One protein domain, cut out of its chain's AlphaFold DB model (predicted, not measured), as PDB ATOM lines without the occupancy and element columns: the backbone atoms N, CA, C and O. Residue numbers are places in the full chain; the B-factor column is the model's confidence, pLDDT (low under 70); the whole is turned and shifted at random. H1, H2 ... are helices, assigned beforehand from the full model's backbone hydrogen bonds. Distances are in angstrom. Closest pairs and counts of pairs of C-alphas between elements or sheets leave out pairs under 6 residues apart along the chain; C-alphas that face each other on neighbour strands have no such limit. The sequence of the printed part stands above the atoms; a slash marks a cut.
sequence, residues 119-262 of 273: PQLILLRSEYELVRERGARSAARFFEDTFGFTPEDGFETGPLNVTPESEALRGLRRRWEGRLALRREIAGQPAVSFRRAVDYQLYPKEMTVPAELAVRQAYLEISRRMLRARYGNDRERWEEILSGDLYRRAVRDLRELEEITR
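What this domain is: This is residues 119 to 262 of the 273 residues of an uncharacterized protein of Rubrobacter taiwanensis (UniProt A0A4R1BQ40). Three helices stand side by side in a row, H2, H1 and H5, with H1 in the middle, and H7 crosses H5 on the side away from H1. H3 crosses the end of H2 and runs past H1, H4 is a short helix close to H1, and H6 is a short helix at the far end of the domain, near H5 and H7. The printed part has 144 residues with seven named helices, H1 to H7 in chain order, and no named strand; the class is all helix, and the helix packing is part aligned, part crossed. The whole is compact, with a radius of gyration of the C-alphas of 15.7 A, and only just elongated, spanning 48 by 31 by 29 A.

How they stand to each other: H1, residues 119 to 133, and H2, residues 137 to 147, form a helical hairpin: they touch at a shallow tilt of 23 degrees, opposite ways, through residues 128 to 132 alone of H1. Their closest C-alphas, those of Tyr 128 and Ala 140, are 5.8 A apart. H3, residues 167 to 186, touches H2 with residues 176 to 180 alone, about perpendicular at 83 degrees; the closest C-alphas, of Phe 147 and Trp 176, are 6.5 A apart. H1 and H3 are near each other. H4, residues 194 to 200, is close to H1 but not clearly touching it, with the C-alphas of Leu 124 and Tyr 200 closest at 7.7 A. H5, residues 209 to 231, touches H1 at a shallow tilt of 29 degrees, the same way; the closest C-alphas, of Leu 123 and Tyr 219, are 4.8 A apart. H6, residues 235 to 241, is close to H5 but not clearly touching it, with the C-alphas of Tyr 231 and Trp 238 closest at 6.7 A. H7, residues 244 to 262, touches H5 with residues 253 to 261 alone, at a steep tilt of 48 degrees, opposite ways; the C-alphas of Leu 220 and Leu 257 are closest at 6.0 A. H3 and H7 are apart. Every O i to N i+4 pair is within hydrogen-bond range in H1, H2, H3, H4, H5 and H7; in H6 it is 1 of 3, beside 4 of 4 O i to N i+3 pairs.

Where its parts are: H1 begins at C-alpha 119, (164.572, 169.191, 108.283), and is 21.1 A long; H2 is 15.3 A. H3 is 28.9 A long and ends at C-alpha 186, (177.385, 143.495, 113.288). H5, the longest helix, is 32.2 A, and H4 and H6 are 10.1 A each. H7 is 27.0 A long and ends at C-alpha 262, (149.740, 182.502, 108.534).

The domain as a whole: The two C-alphas farthest apart, of Glu 185 and Glu 236, are 48.7 A apart. The printed part has no cut. The link from H2 to H3, residues 148 to 166, is long. Residues 154 to 161 within it are under 70 in pLDDT; the mean of the printed part is 86.2.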
ATOM      1  N   PRO A 119     166.001 169.153 107.950       91.50
ATOM      2  CA  PRO A 119     164.572 169.191 108.283       91.50
ATOM      3  C   PRO A 119     163.879 167.820 108.241       91.50
ATOM      4  O   PRO A 119     162.996 167.545 109.053       91.50
ATOM      5  N   GLN A 120     164.280 166.930 107.326       93.25
ATOM      6  CA  GLN A 120     163.697 165.587 107.222       93.25
ATOM      7  C   GLN A 120     164.128 164.704 108.388       93.25
ATOM      8  O   GLN A 120     163.300 164.004 108.964       93.25
ATOM      9  N   LEU A 121     165.411 164.747 108.761       93.06
ATOM     10  CA  LEU A 121     165.922 164.001 109.913       93.06
ATOM     11  C   LEU A 121     165.264 164.470 111.213       93.06
ATOM     12  O   LEU A 121     164.881 163.655 112.051       93.06
ATOM     13  N   ILE A 122     165.079 165.780 111.343       91.19
ATOM     14  CA  ILE A 122     164.321 166.426 112.413       91.19
ATOM     15  C   ILE A 122     162.874 165.905 112.456       91.19
ATOM     16  O   ILE A 122     162.398 165.498 113.521       91.19
ATOM     17  N   LEU A 123     162.174 165.855 111.320       91.75
ATOM     18  CA  LEU A 123     160.813 165.318 111.246       91.75
ATOM     19  C   LEU A 123     160.758 163.835 111.641       91.75
ATOM     20  O   LEU A 123     159.964 163.456 112.499       91.75
ATOM     21  N   LEU A 124     161.631 163.002 111.073       93.25
ATOM     22  CA  LEU A 124     161.699 161.567 111.374       93.25
ATOM     23  C   LEU A 124     161.996 161.313 112.852       93.25
ATOM     24  O   LEU A 124     161.438 160.401 113.465       93.25
ATOM     25  N   ARG A 125     162.850 162.144 113.451       92.06
ATOM     26  CA  ARG A 125     163.130 162.074 114.880       92.06
ATOM     27  C   ARG A 125     161.933 162.501 115.729       92.06
ATOM     28  O   ARG A 125     161.658 161.867 116.746       92.06
ATOM     29  N   SER A 126     161.205 163.530 115.307       88.88
ATOM     30  CA  SER A 126     159.951 163.949 115.947       88.88
ATOM     31  C   SER A 126     158.905 162.830 115.937       88.88
ATOM     32  O   SER A 126     158.268 162.563 116.953       88.88
ATOM     33  N   GLU A 127     158.770 162.128 114.812       91.06
ATOM     34  CA  GLU A 127     157.886 160.964 114.669       91.06
ATOM     35  C   GLU A 127     158.297 159.807 115.591       91.06
ATOM     36  O   GLU A 127     157.448 159.195 116.241       91.06
ATOM     37  N   TYR A 128     159.598 159.531 115.719       91.44
ATOM     38  CA  TYR A 128     160.106 158.540 116.672       91.44
ATOM     39  C   TYR A 128     159.709 158.865 118.120       91.44
ATOM     40  O   TYR A 128     159.214 157.991 118.835       91.44
ATOM     41  N   GLU A 129     159.874 160.117 118.544       88.19
ATOM     42  CA  GLU A 129     159.480 160.564 119.885       88.19
ATOM     43  C   GLU A 129     157.973 160.412 120.123       88.19
ATOM     44  O   GLU A 129     157.548 159.901 121.161       88.19
ATOM     45  N   LEU A 130     157.159 160.747 119.123       87.69
ATOM     46  CA  LEU A 130     155.710 160.582 119.181       87.69
ATOM     47  C   LEU A 130     155.293 159.109 119.296       87.69
ATOM     48  O   LEU A 130     154.381 158.754 120.046       87.69
ATOM     49  N   VAL A 131     155.951 158.231 118.540       90.31
ATOM     50  CA  VAL A 131     155.735 156.781 118.588       90.31
ATOM     51  C   VAL A 131     156.122 156.216 119.957       90.31
ATOM     52  O   VAL A 131     155.412 155.353 120.485       90.31
ATOM     53  N   ARG A 132     157.203 156.724 120.561       88.50
ATOM     54  CA  ARG A 132     157.627 156.354 121.916       88.50
ATOM     55  C   ARG A 132     156.637 156.790 122.978       88.50
ATOM     56  O   ARG A 132     156.263 155.968 123.810       88.50
ATOM     57  N   GLU A 133     156.183 158.036 122.923       86.12
ATOM     58  CA  GLU A 133     155.194 158.575 123.859       86.12
ATOM     59  C   GLU A 133     153.887 157.770 123.825       86.12
ATOM     60  O   GLU A 133     153.276 157.509 124.856       86.12
ATOM     61  N   ARG A 134     153.495 157.273 122.645       88.12
ATOM     62  CA  ARG A 134     152.325 156.394 122.467       88.12
ATOM     63  C   ARG A 134     152.553 154.939 122.896       88.12
ATOM     64  O   ARG A 134     151.657 154.117 122.729       88.12
ATOM     65  N   GLY A 135     153.743 154.580 123.379       88.50
ATOM     66  CA  GLY A 135     154.076 153.215 123.791       88.50
ATOM     67  C   GLY A 135     154.211 152.212 122.639       88.50
ATOM     68  O   GLY A 135     154.231 151.001 122.870       88.50
ATOM     69  N   ALA A 136     154.335 152.672 121.389       90.94
ATOM     70  CA  ALA A 136     154.415 151.814 120.210       90.94
ATOM     71  C   ALA A 136     155.839 151.253 120.009       90.94
ATOM     72  O   ALA A 136     156.544 151.581 119.052       90.94
ATOM     73  N   ARG A 137     156.251 150.355 120.917       91.56
ATOM     74  CA  ARG A 137     157.616 149.794 121.013       91.56
ATOM     75  C   ARG A 137     158.157 149.232 119.698       91.56
ATOM     76  O   ARG A 137     159.311 149.470 119.365       91.56
ATOM     77  N   SER A 138     157.335 148.512 118.929       90.75
ATOM     78  CA  SER A 138     157.780 147.933 117.652       90.75
ATOM     79  C   SER A 138     158.121 148.995 116.608       90.75
ATOM     80  O   SER A 138     159.020 148.774 115.800       90.75
ATOM     81  N   ALA A 139     157.396 150.113 116.591       90.69
ATOM     82  CA  ALA A 139     157.668 151.200 115.666       90.69
ATOM     83  C   ALA A 139     158.866 152.034 116.145       90.69
ATOM     84  O   ALA A 139     159.709 152.381 115.327       90.69
ATOM     85  N   ALA A 140     159.008 152.260 117.457       92.19
ATOM     86  CA  ALA A 140     160.189 152.915 118.027       92.19
ATOM     87  C   ALA A 140     161.475 152.144 117.686       92.19
ATOM     88  O   ALA A 140     162.375 152.703 117.065       92.19
ATOM     89  N   ARG A 141     161.492 150.829 117.946       92.00
ATOM     90  CA  ARG A 141     162.616 149.950 117.594       92.00
ATOM     91  C   ARG A 141     162.946 149.994 116.106       92.00
ATOM     92  O   ARG A 141     164.103 149.982 115.717       92.00
ATOM     93  N   PHE A 142     161.934 150.091 115.252       91.62
ATOM     94  CA  PHE A 142     162.156 150.209 113.817       91.62
ATOM     95  C   PHE A 142     162.904 151.503 113.433       91.62
ATOM     96  O   PHE A 142     163.788 151.461 112.576       91.62
ATOM     97  N   PHE A 143     162.592 152.636 114.063       93.19
ATOM     98  CA  PHE A 143     163.335 153.887 113.873       93.19
ATOM     99  C   PHE A 143     164.758 153.806 114.435       93.19
ATOM    100  O   PHE A 143     165.692 154.258 113.773       93.19
ATOM    101  N   GLU A 144     164.936 153.198 115.611       93.25
ATOM    102  CA  GLU A 144     166.261 152.919 116.191       93.25
ATOM    103  C   GLU A 144     167.106 152.093 115.213       93.25
ATOM    104  O   GLU A 144     168.259 152.417 114.931       93.25
ATOM    105  N   ASP A 145     166.497 151.070 114.613       91.81
ATOM    106  CA  ASP A 145     167.175 150.160 113.703       91.81
ATOM    107  C   ASP A 145     167.488 150.780 112.332       91.81
ATOM    108  O   ASP A 145     168.511 150.452 111.727       91.81
ATOM    109  N   THR A 146     166.620 151.667 111.837       92.38
ATOM    110  CA  THR A 146     166.732 152.254 110.490       92.38
ATOM    111  C   THR A 146     167.557 153.539 110.482       92.38
ATOM    112  O   THR A 146     168.329 153.755 109.552       92.38
ATOM    113  N   PHE A 147     167.435 154.383 111.508       93.75
ATOM    114  CA  PHE A 147     168.078 155.702 111.566       93.75
ATOM    115  C   PHE A 147     169.138 155.822 112.661       93.75
ATOM    116  O   PHE A 147     169.817 156.841 112.736       93.75
ATOM    117  N   GLY A 148     169.306 154.805 113.511       92.50
ATOM    118  CA  GLY A 148     170.257 154.869 114.620       92.50
ATOM    119  C   GLY A 148     169.809 155.830 115.722       92.50
ATOM    120  O   GLY A 148     170.642 156.306 116.493       92.50
ATOM    121  N   PHE A 149     168.519 156.157 115.794       92.94
ATOM    122  CA  PHE A 149     167.950 156.956 116.877       92.94
ATOM    123  C   PHE A 149     168.037 156.208 118.203       92.94
ATOM    124  O   PHE A 149     167.934 154.987 118.222       92.94
ATOM    125  N   THR A 150     168.209 156.932 119.310       90.06
ATOM    126  CA  THR A 150     168.096 156.344 120.651       90.06
ATOM    127  C   THR A 150     167.343 157.265 121.614       90.06
ATOM    128  O   THR A 150     167.170 158.461 121.333       90.06
ATOM    129  N   PRO A 151     166.821 156.737 122.733       85.94
ATOM    130  CA  PRO A 151     166.204 157.540 123.785       85.94
ATOM    131  C   PRO A 151     167.088 158.645 124.369       85.94
ATOM    132  O   PRO A 151     166.557 159.672 124.773       85.94
ATOM    133  N   GLU A 152     168.402 158.426 124.402       81.94
ATOM    134  CA  GLU A 152     169.405 159.288 125.045       81.94
ATOM    135  C   GLU A 152     169.873 160.435 124.143       81.94
ATOM    136  O   GLU A 152     170.606 161.322 124.578       81.94
ATOM    137  N   ASP A 153     169.472 160.438 122.871       80.69
ATOM    138  CA  ASP A 153     169.656 161.612 122.029       80.69
ATOM    139  C   ASP A 153     168.889 162.785 122.665       80.69
ATOM    140  O   ASP A 153     167.689 162.656 122.888       80.69
ATOM    141  N   GLY A 154     169.586 163.890 122.970       62.16
ATOM    142  CA  GLY A 154     169.186 164.995 123.872       62.16
ATOM    143  C   GLY A 154     167.923 165.812 123.542       62.16
ATOM    144  O   GLY A 154     167.926 167.041 123.609       62.16
ATOM    145  N   PHE A 155     166.813 165.157 123.222       65.56
ATOM    146  CA  PHE A 155     165.484 165.743 123.077       65.56
ATOM    147  C   PHE A 155     164.771 165.765 124.434       65.56
ATOM    148  O   PHE A 155     163.686 165.206 124.594       65.56
ATOM    149  N   GLU A 156     165.392 166.402 125.430       53.00
ATOM    150  CA  GLU A 156     164.893 166.451 126.813       53.00
ATOM    151  C   GLU A 156     163.455 167.004 126.924       53.00
ATOM    152  O   GLU A 156     162.720 166.646 127.839       53.00
ATOM    153  N   THR A 157     162.982 167.781 125.945       50.09
ATOM    154  CA  THR A 157     161.658 168.439 125.960       50.09
ATOM    155  C   THR A 157     160.712 168.006 124.837       50.09
ATOM    156  O   THR A 157     159.587 168.498 124.759       50.09
ATOM    157  N   GLY A 158     161.110 167.043 124.001       54.19
ATOM    158  CA  GLY A 158     160.369 166.656 122.803       54.19
ATOM    159  C   GLY A 158     160.956 167.291 121.537       54.19
ATOM    160  O   GLY A 158     162.080 167.799 121.558       54.19
ATOM    161  N   PRO A 159     160.252 167.215 120.402       51.81
ATOM    162  CA  PRO A 159     160.752 167.741 119.151       51.81
ATOM    163  C   PRO A 159     160.667 169.268 119.267       51.81
ATOM    164  O   PRO A 159     159.601 169.753 119.568       51.81
ATOM    165  N   LEU A 160     161.684 170.117 119.142       59.22
ATOM    166  CA  LEU A 160     163.047 169.949 118.676       59.22
ATOM    167  C   LEU A 160     163.938 170.991 119.359       59.22
ATOM    168  O   LEU A 160     163.958 172.164 119.004       59.22
ATOM    169  N   ASN A 161     164.803 170.547 120.264       61.50
ATOM    170  CA  ASN A 161     165.829 171.417 120.848       61.50
ATOM    171  C   ASN A 161     166.904 171.883 119.843       61.50
ATOM    172  O   ASN A 161     167.838 172.580 120.244       61.50
ATOM    173  N   VAL A 162     166.807 171.514 118.561       72.75
ATOM    174  CA  VAL A 162     167.827 171.739 117.528       72.75
ATOM    175  C   VAL A 162     167.204 172.303 116.255       72.75
ATOM    176  O   VAL A 162     166.149 171.850 115.825       72.75
ATOM    177  N   THR A 163     167.865 173.287 115.648       79.88
ATOM    178  CA  THR A 163     167.473 173.836 114.342       79.88
ATOM    179  C   THR A 163     168.195 173.104 113.216       79.88
ATOM    180  O   THR A 163     169.295 172.576 113.450       79.88
ATOM    181  N   PRO A 164     167.632 173.109 111.993       84.75
ATOM    182  CA  PRO A 164     168.384 172.748 110.797       84.75
ATOM    183  C   PRO A 164     169.723 173.494 110.752       84.75
ATOM    184  O   PRO A 164     169.816 174.623 111.240       84.75
ATOM    185  N   GLU A 165     170.768 172.850 110.227       84.75
ATOM    186  CA  GLU A 165     172.097 173.444 110.015       84.75
ATOM    187  C   GLU A 165     172.836 173.900 111.291       84.75
ATOM    188  O   GLU A 165     173.897 174.530 111.225       84.75
ATOM    189  N   SER A 166     172.323 173.552 112.474       86.81
ATOM    190  CA  SER A 166     172.997 173.824 113.745       86.81
ATOM    191  C   SER A 166     174.095 172.807 114.050       86.81
ATOM    192  O   SER A 166     174.001 171.628 113.708       86.81
ATOM    193  N   GLU A 167     175.116 173.233 114.798       87.69
ATOM    194  CA  GLU A 167     176.180 172.328 115.259       87.69
ATOM    195  C   GLU A 167     175.637 171.207 116.162       87.69
ATOM    196  O   GLU A 167     176.126 170.077 116.135       87.69
ATOM    197  N   ALA A 168     174.561 171.489 116.905       85.00
ATOM    198  CA  ALA A 168     173.856 170.496 117.707       85.00
ATOM    199  C   ALA A 168     173.260 169.374 116.837       85.00
ATOM    200  O   ALA A 168     173.417 168.192 117.162       85.00
ATOM    201  N   LEU A 169     172.634 169.725 115.708       88.50
ATOM    202  CA  LEU A 169     172.109 168.745 114.759       88.50
ATOM    203  C   LEU A 169     173.229 167.983 114.043       88.50
ATOM    204  O   LEU A 169     173.149 166.760 113.931       88.50
ATOM    205  N   ARG A 170     174.320 168.655 113.647       90.31
ATOM    206  CA  ARG A 170     175.508 167.974 113.096       90.31
ATOM    207  C   ARG A 170     176.087 166.960 114.085       90.31
ATOM    208  O   ARG A 170     176.462 165.853 113.703       90.31
ATOM    209  N   GLY A 171     176.136 167.310 115.371       90.44
ATOM    210  CA  GLY A 171     176.539 166.408 116.451       90.44
ATOM    211  C   GLY A 171     175.637 165.176 116.572       90.44
ATOM    212  O   GLY A 171     176.147 164.061 116.682       90.44
ATOM    213  N   LEU A 172     174.315 165.358 116.512       90.38
ATOM    214  CA  LEU A 172     173.341 164.259 116.501       90.38
ATOM    215  C   LEU A 172     173.516 163.353 115.282       90.38
ATOM    216  O   LEU A 172     173.639 162.141 115.438       90.38
ATOM    217  N   ARG A 173     173.612 163.942 114.088       92.56
ATOM    218  CA  ARG A 173     173.798 163.211 112.834       92.56
ATOM    219  C   ARG A 173     175.043 162.332 112.865       92.56
ATOM    220  O   ARG A 173     174.946 161.156 112.532       92.56
ATOM    221  N   ARG A 174     176.178 162.850 113.350       93.62
ATOM    222  CA  ARG A 174     177.412 162.058 113.520       93.62
ATOM    223  C   ARG A 174     177.205 160.849 114.436       93.62
ATOM    224  O   ARG A 174     177.689 159.764 114.127       93.62
ATOM    225  N   ARG A 175     176.466 161.004 115.542       93.25
ATOM    226  CA  ARG A 175     176.148 159.879 116.443       93.25
ATOM    227  C   ARG A 175     175.243 158.846 115.774       93.25
ATOM    228  O   ARG A 175     175.500 157.651 115.901       93.25
ATOM    229  N   TRP A 176     174.215 159.296 115.057       94.44
ATOM    230  CA  TRP A 176     173.312 158.427 114.301       94.44
ATOM    231  C   TRP A 176     174.057 157.635 113.231       94.44
ATOM    232  O   TRP A 176     173.952 156.411 113.191       94.44
ATOM    233  N   GLU A 177     174.879 158.308 112.427       95.00
ATOM    234  CA  GLU A 177     175.713 157.677 111.404       95.00
ATOM    235  C   GLU A 177     176.705 156.678 112.012       95.00
ATOM    236  O   GLU A 177     176.821 155.566 111.502       95.00
ATOM    237  N   GLY A 178     177.345 157.012 113.138       94.12
ATOM    238  CA  GLY A 178     178.232 156.091 113.852       94.12
ATOM    239  C   GLY A 178     177.519 154.817 114.319       94.12
ATOM    240  O   GLY A 178     178.032 153.714 114.138       94.12
ATOM    241  N   ARG A 179     176.297 154.938 114.855       93.44
ATOM    242  CA  ARG A 179     175.490 153.773 115.260       93.44
ATOM    243  C   ARG A 179     175.013 152.948 114.068       93.44
ATOM    244  O   ARG A 179     174.995 151.721 114.152       93.44
ATOM    245  N   LEU A 180     174.664 153.591 112.956       93.25
ATOM    246  CA  LEU A 180     174.315 152.894 111.717       93.25
ATOM    247  C   LEU A 180     175.509 152.143 111.123       93.25
ATOM    248  O   LEU A 180     175.335 151.015 110.667       93.25
ATOM    249  N   ALA A 181     176.705 152.738 111.154       92.06
ATOM    250  CA  ALA A 181     177.934 152.094 110.705       92.06
ATOM    251  C   ALA A 181     178.246 150.851 111.549       92.06
ATOM    252  O   ALA A 181     178.341 149.756 110.999       92.06
ATOM    253  N   LEU A 182     178.257 150.990 112.880       91.50
ATOM    254  CA  LEU A 182     178.467 149.866 113.799       91.50
ATOM    255  C   LEU A 182     177.439 148.746 113.580       91.50
ATOM    256  O   LEU A 182     177.766 147.563 113.541       91.50
ATOM    257  N   ARG A 183     176.165 149.107 113.404       89.25
ATOM    258  CA  ARG A 183     175.108 148.127 113.147       89.25
ATOM    259  C   ARG A 183     175.320 147.382 111.833       89.25
ATOM    260  O   ARG A 183     175.087 146.176 111.773       89.25
ATOM    261  N   ARG A 184     175.728 148.098 110.785       88.31
ATOM    262  CA  ARG A 184     175.999 147.517 109.469       88.31
ATOM    263  C   ARG A 184     177.072 146.434 109.559       88.31
ATOM    264  O   ARG A 184     176.914 145.411 108.904       88.31
ATOM    265  N   GLU A 185     178.089 146.640 110.391       87.88
ATOM    266  CA  GLU A 185     179.162 145.670 110.635       87.88
ATOM    267  C   GLU A 185     178.681 144.428 111.401       87.88
ATOM    268  O   GLU A 185     179.095 143.318 111.081       87.88
ATOM    269  N   ILE A 186     177.789 144.590 112.385       87.88
ATOM    270  CA  ILE A 186     177.385 143.495 113.288       87.88
ATOM    271  C   ILE A 186     176.204 142.676 112.746       87.88
ATOM    272  O   ILE A 186     176.216 141.449 112.805       87.88
ATOM    273  N   ALA A 187     175.144 143.342 112.284       82.75
ATOM    274  CA  ALA A 187     173.841 142.712 112.034       82.75
ATOM    275  C   ALA A 187     173.217 143.091 110.683       82.75
ATOM    276  O   ALA A 187     172.142 142.599 110.333       82.75
ATOM    277  N   GLY A 188     173.860 143.987 109.929       82.19
ATOM    278  CA  GLY A 188     173.270 144.589 108.741       82.19
ATOM    279  C   GLY A 188     172.089 145.513 109.066       82.19
ATOM    280  O   GLY A 188     171.715 145.743 110.220       82.19
ATOM    281  N   GLN A 189     171.492 146.084 108.021       83.12
ATOM    282  CA  GLN A 189     170.380 147.024 108.160       83.12
ATOM    283  C   GLN A 189     169.036 146.343 107.866       83.12
ATOM    284  O   GLN A 189     168.947 145.561 106.906       83.12
ATOM    285  N   PRO A 190     167.985 146.599 108.668       86.00
ATOM    286  CA  PRO A 190     166.684 145.982 108.439       86.00
ATOM    287  C   PRO A 190     166.091 146.427 107.103       86.00
ATOM    288  O   PRO A 190     166.193 147.589 106.718       86.00
ATOM    289  N   ALA A 191     165.415 145.500 106.426       90.38
ATOM    290  CA  ALA A 191     164.607 145.838 105.266       90.38
ATOM    291  C   ALA A 191     163.334 146.591 105.694       90.38
ATOM    292  O   ALA A 191     162.660 146.248 106.672       90.38
ATOM    293  N   VAL A 192     162.978 147.600 104.913       89.19
ATOM    294  CA  VAL A 192     161.818 148.464 105.069       89.19
ATOM    295  C   VAL A 192     160.800 148.080 104.005       89.19
ATOM    296  O   VAL A 192     161.044 148.186 102.804       89.19
ATOM    297  N   SER A 193     159.615 147.645 104.436       89.62
ATOM    298  CA  SER A 193     158.527 147.395 103.492       89.62
ATOM    299  C   SER A 193     158.012 148.711 102.906       89.62
ATOM    300  O   SER A 193     157.907 149.716 103.611       89.62
ATOM    301  N   PHE A 194     157.593 148.693 101.637       87.81
ATOM    302  CA  PHE A 194     157.030 149.879 100.979       87.81
ATOM    303  C   PHE A 194     155.877 150.507 101.777       87.81
ATOM    304  O   PHE A 194     155.794 151.724 101.892       87.81
ATOM    305  N   ARG A 195     155.013 149.682 102.386       87.94
ATOM    306  CA  ARG A 195     153.928 150.166 103.252       87.94
ATOM    307  C   ARG A 195     154.471 150.953 104.444       87.94
ATOM    308  O   ARG A 195     154.020 152.063 104.682       87.94
ATOM    309  N   ARG A 196     155.463 150.409 105.154       88.19
ATOM    310  CA  ARG A 196     156.060 151.080 106.314       88.19
ATOM    311  C   ARG A 196     156.781 152.370 105.910       88.19
ATOM    312  O   ARG A 196     156.673 153.364 106.619       88.19
ATOM    313  N   ALA A 197     157.447 152.374 104.755       88.06
ATOM    314  CA  ALA A 197     158.049 153.580 104.197       88.06
ATOM    315  C   ALA A 197     157.015 154.670 103.874       88.06
ATOM    316  O   ALA A 197     157.287 155.839 104.120       88.06
ATOM    317  N   VAL A 198     155.824 154.302 103.384       87.31
ATOM    318  CA  VAL A 198     154.702 155.233 103.149       87.31
ATOM    319  C   VAL A 198     154.101 155.743 104.463       87.31
ATOM    320  O   VAL A 198     153.819 156.938 104.594       87.31
ATOM    321  N   ASP A 199     153.899 154.853 105.438       87.19
ATOM    322  CA  ASP A 199     153.256 155.183 106.714       87.19
ATOM    323  C   ASP A 199     154.075 156.225 107.497       87.19
ATOM    324  O   ASP A 199     153.501 157.184 108.021       87.19
ATOM    325  N   TYR A 200     155.407 156.096 107.482       85.75
ATOM    326  CA  TYR A 200     156.339 156.981 108.196       85.75
ATOM    327  C   TYR A 200     157.129 157.951 107.302       85.75
ATOM    328  O   TYR A 200     157.975 158.677 107.808       85.75
ATOM    329  N   GLN A 201     156.864 157.982 105.991       88.38
ATOM    330  CA  GLN A 201     157.544 158.853 105.016       88.38
ATOM    331  C   GLN A 201     159.079 158.762 105.062       88.38
ATOM    332  O   GLN A 201     159.781 159.763 105.174       88.38
ATOM    333  N   LEU A 202     159.597 157.538 104.987       90.19
ATOM    334  CA  LEU A 202     161.003 157.247 105.281       90.19
ATOM    335  C   LEU A 202     161.971 157.543 104.135       90.19
ATOM    336  O   LEU A 202     163.178 157.493 104.354       90.19
ATOM    337  N   TYR A 203     161.479 157.767 102.918       90.38
ATOM    338  CA  TYR A 203     162.345 157.963 101.761       90.38
ATOM    339  C   TYR A 203     162.936 159.378 101.730       90.38
ATOM    340  O   TYR A 203     162.247 160.324 102.123       90.38
ATOM    341  N   PRO A 204     164.187 159.531 101.253       90.56
ATOM    342  CA  PRO A 204     164.770 160.841 100.999       90.56
ATOM    343  C   PRO A 204     163.865 161.662 100.082       90.56
ATOM    344  O   PRO A 204     163.426 161.177  99.035       90.56
ATOM    345  N   LYS A 205     163.576 162.901 100.481       90.12
ATOM    346  CA  LYS A 205     162.702 163.788  99.707       90.12
ATOM    347  C   LYS A 205     163.505 164.875  99.019       90.12
ATOM    348  O   LYS A 205     164.459 165.408  99.582       90.12
ATOM    349  N   GLU A 206     163.011 165.289  97.866       90.81
ATOM    350  CA  GLU A 206     163.463 166.507  97.213       90.81
ATOM    351  C   GLU A 206     163.017 167.726  98.035       90.81
ATOM    352  O   GLU A 206     161.816 167.965  98.201       90.81
ATOM    353  N   MET A 207     163.962 168.500  98.577       90.38
ATOM    354  CA  MET A 207     163.649 169.718  99.338       90.38
ATOM    355  C   MET A 207     163.517 170.930  98.423       90.38
ATOM    356  O   MET A 207     164.389 171.788  98.343       90.38
ATOM    357  N   THR A 208     162.381 171.003  97.735       90.56
ATOM    358  CA  THR A 208     161.894 172.276  97.180       90.56
ATOM    359  C   THR A 208     161.402 173.185  98.311       90.56
ATOM    360  O   THR A 208     161.015 172.680  99.364       90.56
ATOM    361  N   VAL A 209     161.335 174.504  98.096       89.06
ATOM    362  CA  VAL A 209     160.850 175.456  99.122       89.06
ATOM    363  C   VAL A 209     159.491 175.044  99.723       89.06
ATOM    364  O   VAL A 209     159.386 174.980 100.947       89.06
ATOM    365  N   PRO A 210     158.461 174.668  98.934       89.88
ATOM    366  CA  PRO A 210     157.193 174.212  99.508       89.88
ATOM    367  C   PRO A 210     157.314 172.902 100.295       89.88
ATOM    368  O   PRO A 210     156.631 172.720 101.300       89.88
ATOM    369  N   ALA A 211     158.169 171.977  99.845       88.31
ATOM    370  CA  ALA A 211     158.378 170.707 100.532       88.31
ATOM    371  C   ALA A 211     159.125 170.905 101.858       88.31
ATOM    372  O   ALA A 211     158.773 170.277 102.853       88.31
ATOM    373  N   GLU A 212     160.105 171.806 101.889       91.31
ATOM    374  CA  GLU A 212     160.793 172.197 103.112       91.31
ATOM    375  C   GLU A 212     159.819 172.838 104.103       91.31
ATOM    376  O   GLU A 212     159.744 172.382 105.240       91.31
ATOM    377  N   LEU A 213     159.013 173.818 103.674       91.44
ATOM    378  CA  LEU A 213     158.002 174.450 104.532       91.44
ATOM    379  C   LEU A 213     157.005 173.430 105.096       91.44
ATOM    380  O   LEU A 213     156.703 173.471 106.285       91.44
ATOM    381  N   ALA A 214     156.547 172.476 104.283       90.81
ATOM    382  CA  ALA A 214     155.653 171.413 104.739       90.81
ATOM    383  C   ALA A 214     156.321 170.484 105.770       90.81
ATOM    384  O   ALA A 214     155.694 170.104 106.759       90.81
ATOM    385  N   VAL A 215     157.595 170.129 105.569       91.00
ATOM    386  CA  VAL A 215     158.376 169.332 106.532       91.00
ATOM    387  C   VAL A 215     158.579 170.105 107.834       91.00
ATOM    388  O   VAL A 215     158.393 169.532 108.910       91.00
ATOM    389  N   ARG A 216     158.899 171.402 107.740       90.81
ATOM    390  CA  ARG A 216     159.041 172.299 108.890       90.81
ATOM    391  C   ARG A 216     157.756 172.418 109.683       90.81
ATOM    392  O   ARG A 216     157.747 172.145 110.879       90.81
ATOM    393  N   GLN A 217     156.655 172.719 109.006       91.50
ATOM    394  CA  GLN A 217     155.336 172.750 109.621       91.50
ATOM    395  C   GLN A 217     155.029 171.431 110.340       91.50
ATOM    396  O   GLN A 217     154.648 171.450 111.507       91.50
ATOM    397  N   ALA A 218     155.240 170.288 109.678       90.88
ATOM    398  CA  ALA A 218     154.932 168.981 110.249       90.88
ATOM    399  C   ALA A 218     155.705 168.718 111.548       90.88
ATOM    400  O   ALA A 218     155.108 168.321 112.552       90.88
ATOM    401  N   TYR A 219     157.017 168.975 111.576       89.25
ATOM    402  CA  TYR A 219     157.793 168.736 112.790       89.25
ATOM    403  C   TYR A 219     157.447 169.737 113.906       89.25
ATOM    404  O   TYR A 219     157.431 169.362 115.080       89.25
ATOM    405  N   LEU A 220     157.109 170.987 113.562       89.62
ATOM    406  CA  LEU A 220     156.713 172.022 114.523       89.62
ATOM    407  C   LEU A 220     155.321 171.750 115.111       89.62
ATOM    408  O   LEU A 220     155.048 172.035 116.277       89.62
ATOM    409  N   GLU A 221     154.422 171.147 114.338       91.25
ATOM    410  CA  GLU A 221     153.130 170.694 114.845       91.25
ATOM    411  C   GLU A 221     153.283 169.545 115.846       91.25
ATOM    412  O   GLU A 221     152.628 169.560 116.897       91.25
ATOM    413  N   ILE A 222     154.167 168.580 115.559       88.69
ATOM    414  CA  ILE A 222     154.515 167.513 116.510       88.69
ATOM    415  C   ILE A 222     155.144 168.135 117.763       88.69
ATOM    416  O   ILE A 222     154.735 167.793 118.873       88.69
ATOM    417  N   SER A 223     156.054 169.102 117.595       84.50
ATOM    418  CA  SER A 223     156.673 169.865 118.687       84.50
ATOM    419  C   SER A 223     155.642 170.473 119.627       84.50
ATOM    420  O   SER A 223     155.573 170.126 120.810       84.50
ATOM    421  N   ARG A 224     154.759 171.314 119.081       87.19
ATOM    422  CA  ARG A 224     153.683 171.972 119.824       87.19
ATOM    423  C   ARG A 224     152.818 170.964 120.572       87.19
ATOM    424  O   ARG A 224     152.430 171.211 121.713       87.19
ATOM    425  N   ARG A 225     152.471 169.848 119.929       87.81
ATOM    426  CA  ARG A 225     151.654 168.796 120.542       87.81
ATOM    427  C   ARG A 225     152.362 168.170 121.743       87.81
ATOM    428  O   ARG A 225     151.720 167.986 122.772       87.81
ATOM    429  N   MET A 226     153.645 167.851 121.616       83.44
ATOM    430  CA  MET A 226     154.417 167.212 122.684       83.44
ATOM    431  C   MET A 226     154.692 168.167 123.849       83.44
ATOM    432  O   MET A 226     154.538 167.770 125.001       83.44
ATOM    433  N   LEU A 227     154.991 169.440 123.568       82.50
ATOM    434  CA  LEU A 227     155.103 170.478 124.599       82.50
ATOM    435  C   LEU A 227     153.817 170.580 125.423       82.50
ATOM    436  O   LEU A 227     153.860 170.533 126.650       82.50
ATOM    437  N   ARG A 228     152.658 170.622 124.754       86.19
ATOM    438  CA  ARG A 228     151.352 170.654 125.428       86.19
ATOM    439  C   ARG A 228     151.065 169.398 126.240       86.19
ATOM    440  O   ARG A 228     150.488 169.498 127.318       86.19
ATOM    441  N   ALA A 229     151.454 168.230 125.736       84.19
ATOM    442  CA  ALA A 229     151.257 166.967 126.439       84.19
ATOM    443  C   ALA A 229     152.095 166.879 127.727       84.19
ATOM    444  O   ALA A 229     151.610 166.366 128.731       84.19
ATOM    445  N   ARG A 230     153.327 167.407 127.715       82.56
ATOM    446  CA  ARG A 230     154.263 167.337 128.852       82.56
ATOM    447  C   ARG A 230     154.086 168.463 129.868       82.56
ATOM    448  O   ARG A 230     154.175 168.215 131.065       82.56
ATOM    449  N   TYR A 231     153.847 169.685 129.396       82.06
ATOM    450  CA  TYR A 231     153.884 170.903 130.217       82.06
ATOM    451  C   TYR A 231     152.533 171.629 130.292       82.06
ATOM    452  O   TYR A 231     152.419 172.672 130.931       82.06
ATOM    453  N   GLY A 232     151.490 171.087 129.658       83.75
ATOM    454  CA  GLY A 232     150.173 171.715 129.594       83.75
ATOM    455  C   GLY A 232     150.084 172.837 128.555       83.75
ATOM    456  O   GLY A 232     151.024 173.119 127.816       83.75
ATOM    457  N   ASN A 233     148.913 173.471 128.469       85.19
ATOM    458  CA  ASN A 233     148.615 174.480 127.441       85.19
ATOM    459  C   ASN A 233     149.023 175.913 127.816       85.19
ATOM    460  O   ASN A 233     148.934 176.798 126.966       85.19
ATOM    461  N   ASP A 234     149.419 176.137 129.067       83.81
ATOM    462  CA  ASP A 234     149.707 177.459 129.613       83.81
ATOM    463  C   ASP A 234     151.161 177.862 129.342       83.81
ATOM    464  O   ASP A 234     152.087 177.274 129.901       83.81
ATOM    465  N   ARG A 235     151.349 178.852 128.461       76.88
ATOM    466  CA  ARG A 235     152.674 179.330 128.044       76.88
ATOM    467  C   ARG A 235     153.401 180.083 129.159       76.88
ATOM    468  O   ARG A 235     154.623 179.997 129.203       76.88
ATOM    469  N   GLU A 236     152.690 180.785 130.039       80.19
ATOM    470  CA  GLU A 236     153.310 181.544 131.140       80.19
ATOM    471  C   GLU A 236     153.965 180.578 132.128       80.19
ATOM    472  O   GLU A 236     155.118 180.732 132.521       80.19
ATOM    473  N   ARG A 237     153.278 179.466 132.394       81.44
ATOM    474  CA  ARG A 237     153.787 178.383 133.233       81.44
ATOM    475  C   ARG A 237     155.012 177.670 132.647       81.44
ATOM    476  O   ARG A 237     155.772 177.039 133.379       81.44
ATOM    477  N   TRP A 238     155.223 177.731 131.332       84.62
ATOM    478  CA  TRP A 238     156.405 177.125 130.716       84.62
ATOM    479  C   TRP A 238     157.693 177.863 131.077       84.62
ATOM    480  O   TRP A 238     158.732 177.215 131.148       84.62
ATOM    481  N   GLU A 239     157.637 179.175 131.315       82.50
ATOM    482  CA  GLU A 239     158.809 179.973 131.703       82.50
ATOM    483  C   GLU A 239     159.368 179.541 133.063       82.50
ATOM    484  O   GLU A 239     160.578 179.533 133.268       82.50
ATOM    485  N   GLU A 240     158.487 179.104 133.964       83.31
ATOM    486  CA  GLU A 240     158.849 178.611 135.295       83.31
ATOM    487  C   GLU A 240     159.373 177.165 135.274       83.31
ATOM    488  O   GLU A 240     160.216 176.793 136.091       83.31
ATOM    489  N   ILE A 241     158.853 176.328 134.368       82.31
ATOM    490  CA  ILE A 241     159.130 174.881 134.339       82.31
ATOM    491  C   ILE A 241     160.329 174.539 133.447       82.31
ATOM    492  O   ILE A 241     161.069 173.591 133.723       82.31
ATOM    493  N   LEU A 242     160.503 175.259 132.341       82.00
ATOM    494  CA  LEU A 242     161.566 174.998 131.377       82.00
ATOM    495  C   LEU A 242     162.830 175.766 131.758       82.00
ATOM    496  O   LEU A 242     162.776 176.895 132.231       82.00
ATOM    497  N   SER A 243     164.002 175.194 131.470       80.94
ATOM    498  CA  SER A 243     165.234 175.982 131.551       80.94
ATOM    499  C   SER A 243     165.191 177.145 130.547       80.94
ATOM    500  O   SER A 243     164.560 177.041 129.490       80.94
ATOM    501  N   GLY A 244     165.889 178.249 130.832       81.06
ATOM    502  CA  GLY A 244     165.824 179.460 129.996       81.06
ATOM    503  C   GLY A 244     166.204 179.238 128.524       81.06
ATOM    504  O   GLY A 244     165.666 179.879 127.623       81.06
ATOM    505  N   ASP A 245     167.085 178.281 128.241       79.12
ATOM    506  CA  ASP A 245     167.422 177.883 126.872       79.12
ATOM    507  C   ASP A 245     166.306 177.098 126.183       79.12
ATOM    508  O   ASP A 245     166.087 177.266 124.982       79.12
ATOM    509  N   LEU A 246     165.615 176.238 126.931       77.75
ATOM    510  CA  LEU A 246     164.516 175.416 126.437       77.75
ATOM    511  C   LEU A 246     163.276 176.271 126.170       77.75
ATOM    512  O   LEU A 246     162.665 176.141 125.110       77.75
ATOM    513  N   TYR A 247     162.958 177.201 127.072       83.44
ATOM    514  CA  TYR A 247     161.861 178.149 126.895       83.44
ATOM    515  C   TYR A 247     162.053 179.015 125.642       83.44
ATOM    516  O   TYR A 247     161.173 179.067 124.782       83.44
ATOM    517  N   ARG A 248     163.243 179.616 125.462       83.94
ATOM    518  CA  ARG A 248     163.554 180.437 124.275       83.94
ATOM    519  C   ARG A 248     163.371 179.674 122.961       83.94
ATOM    520  O   ARG A 248     162.875 180.240 121.988       83.94
ATOM    521  N   ARG A 249     163.752 178.394 122.925       82.00
ATOM    522  CA  ARG A 249     163.578 177.534 121.741       82.00
ATOM    523  C   ARG A 249     162.110 177.197 121.497       82.00
ATOM    524  O   ARG A 249     161.660 177.338 120.367       82.00
ATOM    525  N   ALA A 250     161.358 176.842 122.537       82.94
ATOM    526  CA  ALA A 250     159.926 176.566 122.419       82.94
ATOM    527  C   ALA A 250     159.149 177.786 121.889       82.94
ATOM    528  O   ALA A 250     158.308 177.651 121.002       82.94
ATOM    529  N   VAL A 251     159.466 178.990 122.378       86.31
ATOM    530  CA  VAL A 251     158.866 180.242 121.888       86.31
ATOM    531  C   VAL A 251     159.221 180.494 120.420       86.31
ATOM    532  O   VAL A 251     158.337 180.828 119.631       86.31
ATOM    533  N   ARG A 252     160.490 180.298 120.032       86.25
ATOM    534  CA  ARG A 252     160.931 180.406 118.632       86.25
ATOM    535  C   ARG A 252     160.161 179.443 117.724       86.25
ATOM    536  O   ARG A 252     159.642 179.881 116.706       86.25
ATOM    537  N   ASP A 253     160.070 178.170 118.094       85.88
ATOM    538  CA  ASP A 253     159.425 177.128 117.284       85.88
ATOM    539  C   ASP A 253     157.925 177.400 117.104       85.88
ATOM    540  O   ASP A 253     157.374 177.254 116.013       85.88
ATOM    541  N   LEU A 254     157.250 177.862 118.162       86.62
ATOM    542  CA  LEU A 254     155.851 178.272 118.073       86.62
ATOM    543  C   LEU A 254     155.659 179.493 117.177       86.62
ATOM    544  O   LEU A 254     154.688 179.537 116.423       86.62
ATOM    545  N   ARG A 255     156.574 180.463 117.239       88.62
ATOM    546  CA  ARG A 255     156.555 181.627 116.355       88.62
ATOM    547  C   ARG A 255     156.766 181.222 114.896       88.62
ATOM    548  O   ARG A 255     155.995 181.661 114.050       88.62
ATOM    549  N   GLU A 256     157.741 180.362 114.610       88.62
ATOM    550  CA  GLU A 256     157.983 179.843 113.255       88.62
ATOM    551  C   GLU A 256     156.751 179.090 112.732       88.62
ATOM    552  O   GLU A 256     156.327 179.295 111.598       88.62
ATOM    553  N   LEU A 257     156.100 178.281 113.575       88.94
ATOM    554  CA  LEU A 257     154.867 177.591 113.194       88.94
ATOM    555  C   LEU A 257     153.740 178.574 112.865       88.94
ATOM    556  O   LEU A 257     153.008 178.373 111.896       88.94
ATOM    557  N   GLU A 258     153.575 179.620 113.676       90.06
ATOM    558  CA  GLU A 258     152.595 180.678 113.428       90.06
ATOM    559  C   GLU A 258     152.895 181.424 112.120       90.06
ATOM    560  O   GLU A 258     151.966 181.705 111.367       90.06
ATOM    561  N   GLU A 259     154.166 181.698 111.816       90.69
ATOM    562  CA  GLU A 259     154.606 182.334 110.568       90.69
ATOM    563  C   GLU A 259     154.296 181.453 109.348       90.69
ATOM    564  O   GLU A 259     153.628 181.917 108.426       90.69
ATOM    565  N   ILE A 260     154.659 180.165 109.385       88.38
ATOM    566  CA  ILE A 260     154.373 179.213 108.296       88.38
ATOM    567  C   ILE A 260     152.859 179.031 108.099       88.38
ATOM    568  O   ILE A 260     152.379 178.951 106.972       88.38
ATOM    569  N   THR A 261     152.081 178.996 109.187       85.88
ATOM    570  CA  THR A 261     150.623 178.777 109.120       85.88
ATOM    571  C   THR A 261     149.857 180.027 108.671       85.88
ATOM    572  O   THR A 261     148.774 179.911 108.095       85.88
ATOM    573  N   ARG A 262     150.377 181.234 108.941       82.50
ATOM    574  CA  ARG A 262     149.740 182.502 108.534       82.50
ATOM    575  C   ARG A 262     149.765 182.723 107.023       82.50
ATOM    576  O   ARG A 262     148.960 183.514 106.530       82.50
TER     577      ARG A 262